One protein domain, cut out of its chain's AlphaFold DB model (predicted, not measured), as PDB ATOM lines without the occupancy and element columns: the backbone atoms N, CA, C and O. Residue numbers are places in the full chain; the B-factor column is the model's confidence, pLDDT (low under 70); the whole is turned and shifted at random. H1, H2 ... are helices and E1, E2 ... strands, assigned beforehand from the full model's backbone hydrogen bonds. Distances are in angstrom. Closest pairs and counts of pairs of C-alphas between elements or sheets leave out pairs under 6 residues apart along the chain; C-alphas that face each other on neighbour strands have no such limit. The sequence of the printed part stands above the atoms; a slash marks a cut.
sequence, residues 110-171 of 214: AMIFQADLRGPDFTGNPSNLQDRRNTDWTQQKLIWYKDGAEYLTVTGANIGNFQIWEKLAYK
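This is residues 110 to 171 of the 214 residues of an uncharacterized protein of Orbilia oligospora (UniProt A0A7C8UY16). A narrow hairpin of two strands, E2 and E3, makes the middle of a long, slim model, and two short helices, H1 and H2, sit at the end where E2 begins and E3 ends. The strand E1 runs lengthwise beside E2 at a distance, and the long link of residues 119 to 140 turns back from its far end to the start of E2. The printed part has 62 residues, with three named strands and two named helices in the order E1, E2, E3, H1, H2 along the chain; the sheet, E2 - E3, is antiparallel, and the class is mixed, helices and strands, with 33 residues in named elements. The whole is only just loose, close to compact, with a radius of gyration of the C-alphas of 12.8 A, and only just elongated, spanning 36 by 18 by 18 A.

E2, residues 141 to 146, and E3, residues 149 to 155, form an antiparallel hairpin at 160 degrees, with N 142 and O 154 at 2.8 A and N 146 and O 149 at 2.9 A within hydrogen-bond range. E1, residues 111 to 118, pairs with no named strand; it and E2 are near each other, with 7 pairs of C-alphas within 10 A. H1, residues 156 to 159, and H2, residues 162 to 169, only just touch, with 3 pairs of C-alphas within 8 A, and only at the corner by their link; the closest C-alphas, of Gly 156 and Trp 165, are 5.9 A apart. The closest C-alphas of E2 and H2, those of Leu 142 and Ala 169, are 7.3 A apart. E3 and H2 are apart. In H2, 3 of 4 O i to N i+4 pairs are within hydrogen-bond range; H1 is too short for such a pair.

E1 measures 22.8 A from C-alpha 111 at (-14.295, -25.065, -25.120) to C-alpha 118. E2 measures 16.3 A, E3 17.3 A, H1 5.2 A and H2 10.0 A, with C-alpha 169 at (-11.702, -16.268, -20.268).

The C-alphas of Pro 120 and Thr 135 are the two farthest apart, 37.8 A. The printed part has no cut. The link from E1 to E2 is long, with 22 residues; the other links are tight. Mean pLDDT of the printed part is 77.0, and residues 118 to 131, of which 118 belongs to E1, are under 70.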
ATOM      1  N   ALA A 110      -9.659 -25.550 -26.567       85.81
ATOM      2  CA  ALA A 110     -10.866 -24.785 -26.859       85.81
ATOM      3  C   ALA A 110     -12.088 -25.435 -26.191       85.81
ATOM      4  O   ALA A 110     -12.145 -26.664 -26.074       85.81
ATOM      5  N   MET A 111     -13.060 -24.617 -25.773       88.31
ATOM      6  CA  MET A 111     -14.295 -25.065 -25.120       88.31
ATOM      7  C   MET A 111     -15.521 -24.429 -25.779       88.31
ATOM      8  O   MET A 111     -15.583 -23.216 -25.971       88.31
ATOM      9  N   ILE A 112     -16.523 -25.249 -26.077       83.56
ATOM     10  CA  ILE A 112     -17.778 -24.834 -26.710       83.56
ATOM     11  C   ILE A 112     -18.926 -25.042 -25.728       83.56
ATOM     12  O   ILE A 112     -19.136 -26.160 -25.267       83.56
ATOM     13  N   PHE A 113     -19.702 -23.987 -25.480       81.06
ATOM     14  CA  PHE A 113     -21.077 -24.102 -25.000       81.06
ATOM     15  C   PHE A 113     -22.009 -23.977 -26.201       81.06
ATOM     16  O   PHE A 113     -21.950 -22.980 -26.920       81.06
ATOM     17  N   GLN A 114     -22.863 -24.970 -26.418       84.81
ATOM     18  CA  GLN A 114     -23.817 -24.981 -27.522       84.81
ATOM     19  C   GLN A 114     -25.211 -25.298 -27.006       84.81
ATOM     20  O   GLN A 114     -25.376 -26.134 -26.122       84.81
ATOM     21  N   ALA A 115     -26.209 -24.659 -27.597       81.69
ATOM     22  CA  ALA A 115     -27.607 -24.980 -27.384       81.69
ATOM     23  C   ALA A 115     -28.360 -24.857 -28.709       81.69
ATOM     24  O   ALA A 115     -28.039 -23.986 -29.516       81.69
ATOM     25  N   ASP A 116     -29.366 -25.702 -28.911       80.00
ATOM     26  CA  ASP A 116     -30.381 -25.499 -29.949       80.00
ATOM     27  C   ASP A 116     -31.620 -24.923 -29.259       80.00
ATOM     28  O   ASP A 116     -32.294 -25.598 -28.471       80.00
ATOM     29  N   LEU A 117     -31.836 -23.628 -29.487       77.56
ATOM     30  CA  LEU A 117     -32.885 -22.827 -28.875       77.56
ATOM     31  C   LEU A 117     -33.853 -22.375 -29.967       77.56
ATOM     32  O   LEU A 117     -33.455 -21.671 -30.892       77.56
ATOM     33  N   ARG A 118     -35.144 -22.687 -29.836       66.12
ATOM     34  CA  ARG A 118     -36.171 -22.122 -30.720       66.12
ATOM     35  C   ARG A 118     -36.744 -20.824 -30.140       66.12
ATOM     36  O   ARG A 118     -37.710 -20.851 -29.379       66.12
ATOM     37  N   GLY A 119     -36.129 -19.712 -30.554       53.97
ATOM     38  CA  GLY A 119     -36.784 -18.464 -31.007       53.97
ATOM     39  C   GLY A 119     -36.790 -18.435 -32.555       53.97
ATOM     40  O   GLY A 119     -36.621 -19.511 -33.126       53.97
ATOM     41  N   PRO A 120     -36.991 -17.314 -33.287       30.44
ATOM     42  CA  PRO A 120     -36.815 -17.329 -34.751       30.44
ATOM     43  C   PRO A 120     -35.397 -17.830 -35.121       30.44
ATOM     44  O   PRO A 120     -34.445 -17.193 -34.692       30.44
ATOM     45  N   ASP A 121     -35.377 -18.979 -35.828       31.73
ATOM     46  CA  ASP A 121     -34.362 -19.970 -36.309       31.73
ATOM     47  C   ASP A 121     -32.838 -19.759 -36.113       31.73
ATOM     48  O   ASP A 121     -32.432 -18.613 -36.148       31.73
ATOM     49  N   PHE A 122     -32.041 -20.859 -36.038       41.97
ATOM     50  CA  PHE A 122     -30.938 -21.279 -35.107       41.97
ATOM     51  C   PHE A 122     -30.113 -22.546 -35.547       41.97
ATOM     52  O   PHE A 122     -29.931 -23.397 -34.680       41.97
ATOM     53  N   THR A 123     -29.537 -22.727 -36.762       36.03
ATOM     54  CA  THR A 123     -28.620 -23.882 -37.090       36.03
ATOM     55  C   THR A 123     -27.267 -23.564 -37.772       36.03
ATOM     56  O   THR A 123     -27.272 -22.971 -38.844       36.03
ATOM     57  N   GLY A 124     -26.126 -24.078 -37.247       37.31
ATOM     58  CA  GLY A 124     -24.857 -24.280 -38.003       37.31
ATOM     59  C   GLY A 124     -23.518 -24.384 -37.203       37.31
ATOM     60  O   GLY A 124     -23.479 -24.141 -36.005       37.31
ATOM     61  N   ASN A 125     -22.422 -24.732 -37.903       44.59
ATOM     62  CA  ASN A 125     -21.097 -25.300 -37.513       44.59
ATOM     63  C   ASN A 125     -20.194 -24.547 -36.467       44.59
ATOM     64  O   ASN A 125     -19.799 -23.411 -36.721       44.59
ATOM     65  N   PRO A 126     -19.745 -25.184 -35.358       43.25
ATOM     66  CA  PRO A 126     -19.071 -24.526 -34.217       43.25
ATOM     67  C   PRO A 126     -17.534 -24.701 -34.127       43.25
ATOM     68  O   PRO A 126     -17.005 -25.124 -33.099       43.25
ATOM     69  N   SER A 127     -16.757 -24.357 -35.155       41.81
ATOM     70  CA  SER A 127     -15.307 -24.615 -35.101       41.81
ATOM     71  C   SER A 127     -14.460 -23.665 -34.230       41.81
ATOM     72  O   SER A 127     -13.265 -23.920 -34.126       41.81
ATOM     73  N   ASN A 128     -14.984 -22.609 -33.581       40.50
ATOM     74  CA  ASN A 128     -14.158 -21.753 -32.701       40.50
ATOM     75  C   ASN A 128     -14.939 -21.077 -31.551       40.50
ATOM     76  O   ASN A 128     -15.331 -19.935 -31.688       40.50
ATOM     77  N   LEU A 129     -15.110 -21.702 -30.383       56.56
ATOM     78  CA  LEU A 129     -15.617 -21.035 -29.160       56.56
ATOM     79  C   LEU A 129     -14.590 -21.176 -28.024       56.56
ATOM     80  O   LEU A 129     -13.800 -22.119 -28.056       56.56
ATOM     81  N   GLN A 130     -14.567 -20.209 -27.090       57.41
ATOM     82  CA  GLN A 130     -13.492 -19.966 -26.101       57.41
ATOM     83  C   GLN A 130     -12.127 -20.550 -26.513       57.41
ATOM     84  O   GLN A 130     -11.732 -21.628 -26.064       57.41
ATOM     85  N   ASP A 131     -11.406 -19.843 -27.378       65.31
ATOM     86  CA  ASP A 131     -10.134 -20.295 -27.927       65.31
ATOM     87  C   ASP A 131      -8.956 -19.814 -27.072       65.31
ATOM     88  O   ASP A 131      -8.577 -18.636 -27.104       65.31
ATOM     89  N   ARG A 132      -8.365 -20.750 -26.320       82.12
ATOM     90  CA  ARG A 132      -7.152 -20.550 -25.515       82.12
ATOM     91  C   ARG A 132      -5.938 -21.294 -26.081       82.12
ATOM     92  O   ARG A 132      -4.977 -21.538 -25.349       82.12
ATOM     93  N   ARG A 133      -5.962 -21.678 -27.364       79.56
ATOM     94  CA  ARG A 133      -4.856 -22.406 -28.013       79.56
ATOM     95  C   ARG A 133      -3.614 -21.536 -28.189       79.56
ATOM     96  O   ARG A 133      -2.502 -22.052 -28.144       79.56
ATOM     97  N   ASN A 134      -3.795 -20.226 -28.354       84.38
ATOM     98  CA  ASN A 134      -2.682 -19.288 -28.422       84.38
ATOM     99  C   ASN A 134      -2.147 -18.966 -27.014       84.38
ATOM    100  O   ASN A 134      -2.904 -18.607 -26.106       84.38
ATOM    101  N   THR A 135      -0.831 -19.089 -26.836       86.19
ATOM    102  CA  THR A 135      -0.138 -18.747 -25.586       86.19
ATOM    103  C   THR A 135      -0.077 -17.239 -25.339       86.19
ATOM    104  O   THR A 135       0.021 -16.818 -24.190       86.19
ATOM    105  N   ASP A 136      -0.162 -16.425 -26.394       91.12
ATOM    106  CA  ASP A 136      -0.351 -14.979 -26.301       91.12
ATOM    107  C   ASP A 136      -1.822 -14.669 -25.995       91.12
ATOM    108  O   ASP A 136      -2.712 -14.860 -26.830       91.12
ATOM    109  N   TRP A 137      -2.079 -14.178 -24.779       90.19
ATOM    110  CA  TRP A 137      -3.430 -13.886 -24.298       90.19
ATOM    111  C   TRP A 137      -4.155 -12.843 -25.151       90.19
ATOM    112  O   TRP A 137      -5.380 -12.882 -25.241       90.19
ATOM    113  N   THR A 138      -3.426 -11.942 -25.818       91.69
ATOM    114  CA  THR A 138      -4.032 -10.908 -26.668       91.69
ATOM    115  C   THR A 138      -4.683 -11.499 -27.920       91.69
ATOM    116  O   THR A 138      -5.627 -10.923 -28.460       91.69
ATOM    117  N   GLN A 139      -4.240 -12.686 -28.339       91.06
ATOM    118  CA  GLN A 139      -4.751 -13.404 -29.506       91.06
ATOM    119  C   GLN A 139      -5.798 -14.468 -29.157       91.06
ATOM    120  O   GLN A 139      -6.375 -15.078 -30.061       91.06
ATOM    121  N   GLN A 140      -6.053 -14.700 -27.868       88.88
ATOM    122  CA  GLN A 140      -7.128 -15.579 -27.412       88.88
ATOM    123  C   GLN A 140      -8.492 -14.941 -27.675       88.88
ATOM    124  O   GLN A 140      -8.608 -13.715 -27.770       88.88
ATOM    125  N   LYS A 141      -9.530 -15.776 -27.812       86.38
ATOM    126  CA  LYS A 141     -10.837 -15.339 -28.324       86.38
ATOM    127  C   LYS A 141     -12.003 -15.937 -27.546       86.38
ATOM    128  O   LYS A 141     -12.016 -17.126 -27.244       86.38
ATOM    129  N   LEU A 142     -13.021 -15.123 -27.304       82.62
ATOM    130  CA  LEU A 142     -14.391 -15.545 -27.048       82.62
ATOM    131  C   LEU A 142     -15.182 -15.239 -28.313       82.62
ATOM    132  O   LEU A 142     -15.069 -14.148 -28.867       82.62
ATOM    133  N   ILE A 143     -15.947 -16.205 -28.784       81.19
ATOM    134  CA  ILE A 143     -16.699 -16.090 -30.027       81.19
ATOM    135  C   ILE A 143     -18.133 -16.483 -29.692       81.19
ATOM    136  O   ILE A 143     -18.363 -17.253 -28.762       81.19
ATOM    137  N   TRP A 144     -19.099 -15.924 -30.402       81.69
ATOM    138  CA  TRP A 144     -20.502 -16.292 -30.318       81.69
ATOM    139  C   TRP A 144     -20.980 -16.595 -31.722       81.69
ATOM    140  O   TRP A 144     -20.752 -15.803 -32.637       81.69
ATOM    141  N   TYR A 145     -21.667 -17.721 -31.875       76.50
ATOM    142  CA  TYR A 145     -22.313 -18.092 -33.125       76.50
ATOM    143  C   TYR A 145     -23.818 -17.954 -33.006       76.50
ATOM    144  O   TYR A 145     -24.409 -18.153 -31.943       76.50
ATOM    145  N   LYS A 146     -24.425 -17.637 -34.139       80.81
ATOM    146  CA  LYS A 146     -25.857 -17.549 -34.358       80.81
ATOM    147  C   LYS A 146     -26.087 -18.160 -35.736       80.81
ATOM    148  O   LYS A 146     -25.475 -17.710 -36.694       80.81
ATOM    149  N   ASP A 147     -26.860 -19.238 -35.827       74.75
ATOM    150  CA  ASP A 147     -27.040 -20.013 -37.076       74.75
ATOM    151  C   ASP A 147     -25.728 -20.573 -37.640       74.75
ATOM    152  O   ASP A 147     -25.515 -20.645 -38.846       74.75
ATOM    153  N   GLY A 148     -24.769 -20.899 -36.771       72.38
ATOM    154  CA  GLY A 148     -23.433 -21.295 -37.222       72.38
ATOM    155  C   GLY A 148     -22.627 -20.219 -37.930       72.38
ATOM    156  O   GLY A 148     -21.495 -20.485 -38.324       72.38
ATOM    157  N   ALA A 149     -23.170 -19.014 -38.079       75.69
ATOM    158  CA  ALA A 149     -22.421 -17.848 -38.492       75.69
ATOM    159  C   ALA A 149     -21.844 -17.164 -37.253       75.69
ATOM    160  O   ALA A 149     -22.491 -17.072 -36.206       75.69
ATOM    161  N   GLU A 150     -20.599 -16.708 -37.357       79.94
ATOM    162  CA  GLU A 150     -19.989 -15.895 -36.312       79.94
ATOM    163  C   GLU A 150     -20.790 -14.595 -36.164       79.94
ATOM    164  O   GLU A 150     -20.998 -13.865 -37.132       79.94
ATOM    165  N   TYR A 151     -21.268 -14.332 -34.953       81.81
ATOM    166  CA  TYR A 151     -22.083 -13.165 -34.623       81.81
ATOM    167  C   TYR A 151     -21.277 -12.096 -33.886       81.81
ATOM    168  O   TYR A 151     -21.440 -10.902 -34.132       81.81
ATOM    169  N   LEU A 152     -20.407 -12.525 -32.973       84.88
ATOM    170  CA  LEU A 152     -19.543 -11.647 -32.197       84.88
ATOM    171  C   LEU A 152     -18.229 -12.361 -31.913       84.88
ATOM    172  O   LEU A 152     -18.233 -13.531 -31.542       84.88
ATOM    173  N   THR A 153     -17.129 -11.621 -31.993       87.12
ATOM    174  CA  THR A 153     -15.825 -12.051 -31.494       87.12
ATOM    175  C   THR A 153     -15.256 -10.980 -30.584       87.12
ATOM    176  O   THR A 153     -15.220  -9.801 -30.932       87.12
ATOM    177  N   VAL A 154     -14.788 -11.407 -29.415       88.94
ATOM    178  CA  VAL A 154     -14.052 -10.590 -28.455       88.94
ATOM    179  C   VAL A 154     -12.701 -11.248 -28.221       88.94
ATOM    180  O   VAL A 154     -12.620 -12.388 -27.771       88.94
ATOM    181  N   THR A 155     -11.629 -10.528 -28.523       92.50
ATOM    182  CA  THR A 155     -10.252 -10.981 -28.303       92.50
ATOM    183  C   THR A 155      -9.647 -10.349 -27.053       92.50
ATOM    184  O   THR A 155     -10.099  -9.291 -26.603       92.50
ATOM    185  N   GLY A 156      -8.574 -10.947 -26.527       89.69
ATOM    186  CA  GLY A 156      -7.779 -10.322 -25.469       89.69
ATOM    187  C   GLY A 156      -7.298  -8.921 -25.860       89.69
ATOM    188  O   GLY A 156      -7.379  -7.996 -25.055       89.69
ATOM    189  N   ALA A 157      -6.907  -8.722 -27.123       96.06
ATOM    190  CA  ALA A 157      -6.539  -7.413 -27.657       96.06
ATOM    191  C   ALA A 157      -7.704  -6.407 -27.653       96.06
ATOM    192  O   ALA A 157      -7.479  -5.239 -27.348       96.06
ATOM    193  N   ASN A 158      -8.945  -6.838 -27.929       95.81
ATOM    194  CA  ASN A 158     -10.116  -5.953 -27.829       95.81
ATOM    195  C   ASN A 158     -10.349  -5.470 -26.391       95.81
ATOM    196  O   ASN A 158     -10.787  -4.339 -26.199       95.81
ATOM    197  N   ILE A 159     -10.057  -6.311 -25.393       96.00
ATOM    198  CA  ILE A 159     -10.146  -5.940 -23.974       96.00
ATOM    199  C   ILE A 159      -8.957  -5.068 -23.546       96.00
ATOM    200  O   ILE A 159      -9.122  -4.168 -22.726       96.00
ATOM    201  N   GLY A 160      -7.754  -5.340 -24.062       96.06
ATOM    202  CA  GLY A 160      -6.546  -4.543 -23.813       96.06
ATOM    203  C   GLY A 160      -6.018  -4.593 -22.372       96.06
ATOM    204  O   GLY A 160      -5.057  -3.903 -22.042       96.06
ATOM    205  N   ASN A 161      -6.618  -5.414 -21.505       96.69
ATOM    206  CA  ASN A 161      -6.242  -5.566 -20.104       96.69
ATOM    207  C   ASN A 161      -6.270  -7.044 -19.695       96.69
ATOM    208  O   ASN A 161      -7.323  -7.686 -19.716       96.69
ATOM    209  N   PHE A 162      -5.115  -7.569 -19.279       93.00
ATOM    210  CA  PHE A 162      -4.975  -8.982 -18.939       93.00
ATOM    211  C   PHE A 162      -5.803  -9.388 -17.716       93.00
ATOM    212  O   PHE A 162      -6.423 -10.445 -17.732       93.00
ATOM    213  N   GLN A 163      -5.871  -8.559 -16.669       93.75
ATOM    214  CA  GLN A 163      -6.625  -8.888 -15.455       93.75
ATOM    215  C   GLN A 163      -8.136  -8.966 -15.715       93.75
ATOM    216  O   GLN A 163      -8.838  -9.742 -15.066       93.75
ATOM    217  N   ILE A 164      -8.654  -8.170 -16.653       91.44
ATOM    218  CA  ILE A 164     -10.046  -8.273 -17.110       91.44
ATOM    219  C   ILE A 164     -10.211  -9.515 -17.987       91.44
ATOM    220  O   ILE A 164     -11.130 -10.299 -17.756       91.44
ATOM    221  N   TRP A 165      -9.303  -9.737 -18.942       90.06
ATOM    222  CA  TRP A 165      -9.334 -10.914 -19.812       90.06
ATOM    223  C   TRP A 165      -9.308 -12.227 -19.025       90.06
ATOM    224  O   TRP A 165     -10.111 -13.118 -19.283       90.06
ATOM    225  N   GLU A 166      -8.462 -12.331 -18.003       87.25
ATOM    226  CA  GLU A 166      -8.379 -13.498 -17.124       87.25
ATOM    227  C   GLU A 166      -9.725 -13.797 -16.448       87.25
ATOM    228  O   GLU A 166     -10.167 -14.947 -16.412       87.25
ATOM    229  N   LYS A 167     -10.427 -12.771 -15.951       85.31
ATOM    230  CA  LYS A 167     -11.755 -12.947 -15.342       85.31
ATOM    231  C   LYS A 167     -12.801 -13.414 -16.356       85.31
ATOM    232  O   LYS A 167     -13.702 -14.153 -15.974       85.31
ATOM    233  N   LEU A 168     -12.672 -12.995 -17.615       84.69
ATOM    234  CA  LEU A 168     -13.603 -13.318 -18.698       84.69
ATOM    235  C   LEU A 168     -13.320 -14.658 -19.384       84.69
ATOM    236  O   LEU A 168     -14.248 -15.273 -19.887       84.69
ATOM    237  N   ALA A 169     -12.070 -15.107 -19.456       85.88
ATOM    238  CA  ALA A 169     -11.702 -16.268 -20.268       85.88
ATOM    239  C   ALA A 169     -11.185 -17.452 -19.442       85.88
ATOM    240  O   ALA A 169     -11.162 -18.575 -19.945       85.88
ATOM    241  N   TYR A 170     -10.695 -17.234 -18.212       86.50
ATOM    242  CA  TYR A 170      -9.994 -18.279 -17.443       86.50
ATOM    243  C   TYR A 170     -10.822 -18.826 -16.275       86.50
ATOM    244  O   TYR A 170     -10.387 -19.757 -15.595       86.50
ATOM    245  N   LYS A 171     -12.004 -18.263 -16.013       85.12
ATOM    246  CA  LYS A 171     -12.914 -18.755 -14.975       85.12
ATOM    247  C   LYS A 171     -13.793 -19.886 -15.496       85.12
ATOM    248  O   LYS A 171     -13.961 -20.068 -16.698       85.12
TER     249      LYS A 171